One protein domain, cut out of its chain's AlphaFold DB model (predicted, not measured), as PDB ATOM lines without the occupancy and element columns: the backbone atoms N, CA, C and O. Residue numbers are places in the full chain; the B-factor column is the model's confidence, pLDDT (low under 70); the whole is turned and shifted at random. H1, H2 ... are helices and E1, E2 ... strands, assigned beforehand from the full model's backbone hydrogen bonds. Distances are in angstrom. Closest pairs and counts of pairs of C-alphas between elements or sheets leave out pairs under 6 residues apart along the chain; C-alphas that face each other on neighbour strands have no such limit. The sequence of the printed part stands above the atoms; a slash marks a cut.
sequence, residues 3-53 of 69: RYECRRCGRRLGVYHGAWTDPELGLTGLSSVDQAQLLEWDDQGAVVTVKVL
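AT A GLANCE: This is residues 3 to 53 of the 69 residues of an uncharacterized protein of Sulfobacillus acidophilus (strain ATCC 700253 / DSM 10332 / NAL) (UniProt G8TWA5). A small, twisted sheet of four short strands has the short helix H1 beside its strands, next to E4, and a long loop, residues 17 to 31, bows out from E2 round to H1. The printed part has 51 residues, with one named helix and four named strands, in the order E1, E2, H1, E3, E4. The mixed sheet runs E2, E1, E4, E3. Of the class mixed, helices and strands, with 24 residues in named elements, under half, it is compact, with a radius of gyration of the C-alphas of 10.5 A, and rounded, spanning 26 by 22 by 22 A.

HOW THE PARTS SIT: Start at the inner strands E1, residues 3 to 6, and E4, residues 48 to 52: they are parallel, at 29 degrees, with N 50 and O 3 at 2.7 A. Edge strand E2, residues 12 to 16, forms an antiparallel hairpin with E1, with N 13 and O 4 at 2.8 A. Edge strand E3, residues 39 to 41, forms one with E4, with N 49 and O 40 at 2.7 A. H1, residues 32 to 38, is at the sheet's level, its height 1.0 A; its closest C-alphas to E4 are Leu 38 and Lys 51, 4.9 A apart. Every O i to N i+4 pair in H1 is within hydrogen-bond range. E2, H1 and E3 make a split strand-helix-strand unit, two strands that follow each other among the strands, with a helix between them along the chain and E1 and E4 between them in the sheet; its crossover is right-handed.

IN THESE COORDINATES: Find C-alpha 3 at (-32.728, -42.093, -18.672), where E1 begins its 10.1 A. E2 spans 11.8 A, H1 10.0 A, E3 6.4 A and E4 12.5 A, ending at C-alpha 52, (-37.112, -40.563, -9.482).

THE WHOLE: The two C-alphas farthest apart, of Cys 9 and Pro 23, are 27.2 A apart. The printed part has no cut; the link from E2 to H1 is long. Look for low confidence at residue 45, under 70.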
ATOM      1  N   ARG A   3     -31.280 -41.865 -18.591       89.31
ATOM      2  CA  ARG A   3     -32.728 -42.093 -18.672       89.31
ATOM      3  C   ARG A   3     -33.366 -41.762 -17.340       89.31
ATOM      4  O   ARG A   3     -32.843 -42.160 -16.315       89.31
ATOM      5  N   TYR A   4     -34.514 -41.100 -17.357       88.06
ATOM      6  CA  TYR A   4     -35.295 -40.859 -16.148       88.06
ATOM      7  C   TYR A   4     -36.469 -41.820 -16.108       88.06
ATOM      8  O   TYR A   4     -37.277 -41.862 -17.044       88.06
ATOM      9  N   GLU A   5     -36.577 -42.573 -15.024       90.38
ATOM     10  CA  GLU A   5     -37.637 -43.549 -14.817       90.38
ATOM     11  C   GLU A   5     -38.265 -43.374 -13.440       90.38
ATOM     12  O   GLU A   5     -37.589 -43.094 -12.450       90.38
ATOM     13  N   CYS A   6     -39.584 -43.543 -13.370       89.25
ATOM     14  CA  CYS A   6     -40.273 -43.537 -12.098       89.25
ATOM     15  C   CYS A   6     -39.937 -44.801 -11.296       89.25
ATOM     16  O   CYS A   6     -40.346 -45.896 -11.681       89.25
ATOM     17  N   ARG A   7     -39.324 -44.653 -10.119       86.00
ATOM     18  CA  ARG A   7     -38.998 -45.760  -9.205       86.00
ATOM     19  C   ARG A   7     -40.213 -46.552  -8.710       86.00
ATOM     20  O   ARG A   7     -40.059 -47.660  -8.220       86.00
ATOM     21  N   ARG A   8     -41.421 -45.978  -8.802       86.38
ATOM     22  CA  ARG A   8     -42.663 -46.582  -8.283       86.38
ATOM     23  C   ARG A   8     -43.526 -47.242  -9.356       86.38
ATOM     24  O   ARG A   8     -44.112 -48.283  -9.094       86.38
ATOM     25  N   CYS A   9     -43.645 -46.631 -10.534       88.19
ATOM     26  CA  CYS A   9     -44.519 -47.129 -11.603       88.19
ATOM     27  C   CYS A   9     -43.777 -47.512 -12.889       88.19
ATOM     28  O   CYS A   9     -44.425 -47.864 -13.870       88.19
ATOM     29  N   GLY A  10     -42.445 -47.394 -12.922       87.25
ATOM     30  CA  GLY A  10     -41.621 -47.717 -14.093       87.25
ATOM     31  C   GLY A  10     -41.838 -46.789 -15.291       87.25
ATOM     32  O   GLY A  10     -41.324 -47.037 -16.379       87.25
ATOM     33  N   ARG A  11     -42.620 -45.712 -15.142       88.31
ATOM     34  CA  ARG A  11     -42.888 -44.782 -16.241       88.31
ATOM     35  C   ARG A  11     -41.605 -44.059 -16.634       88.31
ATOM     36  O   ARG A  11     -41.008 -43.372 -15.809       88.31
ATOM     37  N   ARG A  12     -41.246 -44.132 -17.915       89.69
ATOM     38  CA  ARG A  12     -40.184 -43.307 -18.497       89.69
ATOM     39  C   ARG A  12     -40.619 -41.843 -18.522       89.69
ATOM     40  O   ARG A  12     -41.645 -41.512 -19.115       89.69
ATOM     41  N   LEU A  13     -39.831 -40.993 -17.877       87.94
ATOM     42  CA  LEU A  13     -40.087 -39.556 -17.752       87.94
ATOM     43  C   LEU A  13     -39.371 -38.761 -18.836       87.94
ATOM     44  O   LEU A  13     -39.908 -37.784 -19.343       87.94
ATOM     45  N   GLY A  14     -38.184 -39.211 -19.237       88.69
ATOM     46  CA  GLY A  14     -37.396 -38.518 -20.243       88.69
ATOM     47  C   GLY A  14     -36.047 -39.172 -20.479       88.69
ATOM     48  O   GLY A  14     -35.702 -40.184 -19.860       88.69
ATOM     49  N   VAL A  15     -35.292 -38.602 -21.413       89.25
ATOM     50  CA  VAL A  15     -33.908 -38.984 -21.697       89.25
ATOM     51  C   VAL A  15     -33.082 -37.733 -21.885       89.25
ATOM     52  O   VAL A  15     -33.486 -36.821 -22.599       89.25
ATOM     53  N   TYR A  16     -31.914 -37.738 -21.264       86.38
ATOM     54  CA  TYR A  16     -30.875 -36.756 -21.474       86.38
ATOM     55  C   TYR A  16     -29.738 -37.395 -22.276       86.38
ATOM     56  O   TYR A  16     -29.192 -38.449 -21.929       86.38
ATOM     57  N   HIS A  17     -29.399 -36.761 -23.393       84.00
ATOM     58  CA  HIS A  17     -28.438 -37.269 -24.371       84.00
ATOM     59  C   HIS A  17     -26.991 -36.857 -24.046       84.00
ATOM     60  O   HIS A  17     -26.215 -36.561 -24.946       84.00
ATOM     61  N   GLY A  18     -26.620 -36.878 -22.762       84.56
ATOM     62  CA  GLY A  18     -25.268 -36.591 -22.281       84.56
ATOM     63  C   GLY A  18     -24.751 -37.629 -21.284       84.56
ATOM     64  O   GLY A  18     -25.295 -38.738 -21.157       84.56
ATOM     65  N   ALA A  19     -23.661 -37.288 -20.600       83.69
ATOM     66  CA  ALA A  19     -23.107 -38.098 -19.520       83.69
ATOM     67  C   ALA A  19     -23.876 -37.839 -18.216       83.69
ATOM     68  O   ALA A  19     -24.362 -36.739 -17.989       83.69
ATOM     69  N   TRP A  20     -23.968 -38.836 -17.336       83.00
ATOM     70  CA  TRP A  20     -24.563 -38.641 -16.003       83.00
ATOM     71  C   TRP A  20     -23.706 -37.737 -15.104       83.00
ATOM     72  O   TRP A  20     -24.215 -37.145 -14.160       83.00
ATOM     73  N   THR A  21     -22.414 -37.626 -15.422       82.75
ATOM     74  CA  THR A  21     -21.455 -36.739 -14.758       82.75
ATOM     75  C   THR A  21     -21.613 -35.277 -15.162       82.75
ATOM     76  O   THR A  21     -20.823 -34.448 -14.715       82.75
ATOM     77  N   ASP A  22     -22.552 -34.960 -16.054       83.75
ATOM     78  CA  ASP A  22     -22.776 -33.585 -16.475       83.75
ATOM     79  C   ASP A  22     -23.236 -32.742 -15.269       83.75
ATOM     80  O   ASP A  22     -24.209 -33.112 -14.598       83.75
ATOM     81  N   PRO A  23     -22.530 -31.640 -14.943       80.19
ATOM     82  CA  PRO A  23     -22.858 -30.806 -13.793       80.19
ATOM     83  C   PRO A  23     -24.264 -30.202 -13.869       80.19
ATOM     84  O   PRO A  23     -24.846 -29.944 -12.816       80.19
ATOM     85  N   GLU A  24     -24.845 -30.030 -15.061       80.69
ATOM     86  CA  GLU A  24     -26.224 -29.540 -15.215       80.69
ATOM     87  C   GLU A  24     -27.258 -30.479 -14.582       80.69
ATOM     88  O   GLU A  24     -28.341 -30.043 -14.193       80.69
ATOM     89  N   LEU A  25     -26.927 -31.765 -14.434       77.00
ATOM     90  CA  LEU A  25     -27.816 -32.756 -13.831       77.00
ATOM     91  C   LEU A  25     -27.759 -32.750 -12.299       77.00
ATOM     92  O   LEU A  25     -28.597 -33.385 -11.663       77.00
ATOM     93  N   GLY A  26     -26.752 -32.105 -11.698       79.38
ATOM     94  CA  GLY A  26     -26.564 -32.045 -10.242       79.38
ATOM     95  C   GLY A  26     -26.266 -33.390  -9.561       79.38
ATOM     96  O   GLY A  26     -26.101 -33.438  -8.345       79.38
ATOM     97  N   LEU A  27     -26.157 -34.487 -10.319       79.50
ATOM     98  CA  LEU A  27     -25.971 -35.842  -9.782       79.50
ATOM     99  C   LEU A  27     -24.587 -36.038  -9.150       79.50
ATOM    100  O   LEU A  27     -24.433 -36.821  -8.215       79.50
ATOM    101  N   THR A  28     -23.583 -35.300  -9.621       80.19
ATOM    102  CA  THR A  28     -22.210 -35.328  -9.091       80.19
ATOM    103  C   THR A  28     -22.083 -34.699  -7.702       80.19
ATOM    104  O   THR A  28     -21.113 -34.987  -7.007       80.19
ATOM    105  N   GLY A  29     -23.055 -33.879  -7.283       78.06
ATOM    106  CA  GLY A  29     -23.111 -33.280  -5.946       78.06
ATOM    107  C   GLY A  29     -23.770 -34.167  -4.884       78.06
ATOM    108  O   GLY A  29     -23.740 -33.828  -3.704       78.06
ATOM    109  N   LEU A  30     -24.365 -35.291  -5.288       79.88
ATOM    110  CA  LEU A  30     -24.983 -36.255  -4.380       79.88
ATOM    111  C   LEU A  30     -23.927 -37.119  -3.682       79.88
ATOM    112  O   LEU A  30     -22.852 -37.373  -4.230       79.88
ATOM    113  N   SER A  31     -24.248 -37.613  -2.483       83.06
ATOM    114  CA  SER A  31     -23.387 -38.575  -1.796       83.06
ATOM    115  C   SER A  31     -23.300 -39.885  -2.590       83.06
ATOM    116  O   SER A  31     -24.207 -40.230  -3.347       83.06
ATOM    117  N   SER A  32     -22.235 -40.667  -2.396       81.19
ATOM    118  CA  SER A  32     -22.099 -41.975  -3.059       81.19
ATOM    119  C   SER A  32     -23.260 -42.928  -2.744       81.19
ATOM    120  O   SER A  32     -23.604 -43.772  -3.566       81.19
ATOM    121  N   VAL A  33     -23.874 -42.782  -1.565       79.88
ATOM    122  CA  VAL A  33     -25.029 -43.579  -1.133       79.88
ATOM    123  C   VAL A  33     -26.281 -43.182  -1.912       79.88
ATOM    124  O   VAL A  33     -27.004 -44.054  -2.390       79.88
ATOM    125  N   ASP A  34     -26.512 -41.885  -2.106       78.88
ATOM    126  CA  ASP A  34     -27.662 -41.386  -2.869       78.88
ATOM    127  C   ASP A  34     -27.509 -41.684  -4.359       78.88
ATOM    128  O   ASP A  34     -28.459 -42.105  -5.017       78.88
ATOM    129  N   GLN A  35     -26.289 -41.548  -4.889       82.56
ATOM    130  CA  GLN A  35     -25.972 -41.962  -6.254       82.56
ATOM    131  C   GLN A  35     -26.263 -43.451  -6.459       82.56
ATOM    132  O   GLN A  35     -26.874 -43.804  -7.457       82.56
ATOM    133  N   ALA A  36     -25.903 -44.326  -5.517       80.50
ATOM    134  CA  ALA A  36     -26.187 -45.759  -5.634       80.50
ATOM    135  C   ALA A  36     -27.689 -46.093  -5.571       80.50
ATOM    136  O   ALA A  36     -28.121 -47.082  -6.156       80.50
ATOM    137  N   GLN A  37     -28.491 -45.284  -4.873       79.69
ATOM    138  CA  GLN A  37     -29.944 -45.472  -4.797       79.69
ATOM    139  C   GLN A  37     -30.684 -44.931  -6.023       79.69
ATOM    140  O   GLN A  37     -31.739 -45.450  -6.393       79.69
ATOM    141  N   LEU A  38     -30.160 -43.866  -6.628       80.00
ATOM    142  CA  LEU A  38     -30.801 -43.183  -7.747       80.00
ATOM    143  C   LEU A  38     -30.299 -43.682  -9.099       80.00
ATOM    144  O   LEU A  38     -31.078 -43.678 -10.045       80.00
ATOM    145  N   LEU A  39     -29.032 -44.084  -9.214       84.12
ATOM    146  CA  LEU A  39     -28.399 -44.481 -10.469       84.12
ATOM    147  C   LEU A  39     -28.377 -46.003 -10.606       84.12
ATOM    148  O   LEU A  39     -27.650 -46.707  -9.909       84.12
ATOM    149  N   GLU A  40     -29.129 -46.500 -11.573       84.38
ATOM    150  CA  GLU A  40     -29.103 -47.888 -12.014       84.38
ATOM    151  C   GLU A  40     -28.391 -47.961 -13.365       84.38
ATOM    152  O   GLU A  40     -28.755 -47.272 -14.318       84.38
ATOM    153  N   TRP A  41     -27.345 -48.772 -13.444       82.31
ATOM    154  CA  TRP A  41     -26.551 -48.940 -14.657       82.31
ATOM    155  C   TRP A  41     -27.124 -50.085 -15.485       82.31
ATOM    156  O   TRP A  41     -27.539 -51.096 -14.921       82.31
ATOM    157  N   ASP A  42     -27.148 -49.942 -16.810       78.88
ATOM    158  CA  ASP A  42     -27.416 -51.097 -17.667       78.88
ATOM    159  C   ASP A  42     -26.257 -52.109 -17.619       78.88
ATOM    160  O   ASP A  42     -25.128 -51.772 -17.256       78.88
ATOM    161  N   ASP A  43     -26.525 -53.354 -18.025       71.50
ATOM    162  CA  ASP A  43     -25.530 -54.442 -18.050       71.50
ATOM    163  C   ASP A  43     -24.295 -54.129 -18.925       71.50
ATOM    164  O   ASP A  43     -23.299 -54.851 -18.891       71.50
ATOM    165  N   GLN A  44     -24.351 -53.059 -19.726       71.25
ATOM    166  CA  GLN A  44     -23.271 -52.598 -20.598       71.25
ATOM    167  C   GLN A  44     -22.532 -51.361 -20.055       71.25
ATOM    168  O   GLN A  44     -21.573 -50.907 -20.682       71.25
ATOM    169  N   GLY A  45     -22.955 -50.799 -18.917       67.69
ATOM    170  CA  GLY A  45     -22.425 -49.561 -18.334       67.69
ATOM    171  C   GLY A  45     -22.591 -48.312 -19.214       67.69
ATOM    172  O   GLY A  45     -21.958 -47.288 -18.957       67.69
ATOM    173  N   ALA A  46     -23.405 -48.375 -20.268       70.44
ATOM    174  CA  ALA A  46     -23.548 -47.336 -21.289       70.44
ATOM    175  C   ALA A  46     -24.710 -46.372 -20.994       70.44
ATOM    176  O   ALA A  46     -24.707 -45.200 -21.418       70.44
ATOM    177  N   VAL A  47     -25.713 -46.856 -20.260       72.19
ATOM    178  CA  VAL A  47     -26.917 -46.107 -19.902       72.19
ATOM    179  C   VAL A  47     -27.049 -46.026 -18.391       72.19
ATOM    180  O   VAL A  47     -27.084 -47.043 -17.706       72.19
ATOM    181  N   VAL A  48     -27.187 -44.801 -17.889       84.44
ATOM    182  CA  VAL A  48     -27.500 -44.544 -16.481       84.44
ATOM    183  C   VAL A  48     -28.982 -44.235 -16.359       84.44
ATOM    184  O   VAL A  48     -29.472 -43.266 -16.938       84.44
ATOM    185  N   THR A  49     -29.705 -45.067 -15.628       87.12
ATOM    186  CA  THR A  49     -31.117 -44.878 -15.312       87.12
ATOM    187  C   THR A  49     -31.231 -44.197 -13.960       87.12
ATOM    188  O   THR A  49     -30.880 -44.764 -12.936       87.12
ATOM    189  N   VAL A  50     -31.739 -42.972 -13.961       86.31
ATOM    190  CA  VAL A  50     -32.023 -42.178 -12.771       86.31
ATOM    191  C   VAL A  50     -33.451 -42.480 -12.317       86.31
ATOM    192  O   VAL A  50     -34.422 -42.177 -13.021       86.31
ATOM    193  N   LYS A  51     -33.583 -43.091 -11.141       85.81
ATOM    194  CA  LYS A  51     -34.845 -43.525 -10.531       85.81
ATOM    195  C   LYS A  51     -35.428 -42.395  -9.674       85.81
ATOM    196  O   LYS A  51     -35.022 -42.196  -8.537       85.81
ATOM    197  N   VAL A  52     -36.415 -41.667 -10.192       84.56
ATOM    198  CA  VAL A  52     -37.112 -40.563  -9.482       84.56
ATOM    199  C   VAL A  52     -38.598 -40.877  -9.293       84.56
ATOM    200  O   VAL A  52     -39.053 -41.940  -9.690       84.56
ATOM    201  N   LEU A  53     -39.391 -40.013  -8.658       85.38
ATOM    202  CA  LEU A  53     -40.854 -40.159  -8.635       85.38
ATOM    203  C   LEU A  53     -41.481 -39.284  -9.723       85.38
ATOM    204  O   LEU A  53     -41.104 -38.132  -9.886       85.38
TER     205      LEU A  53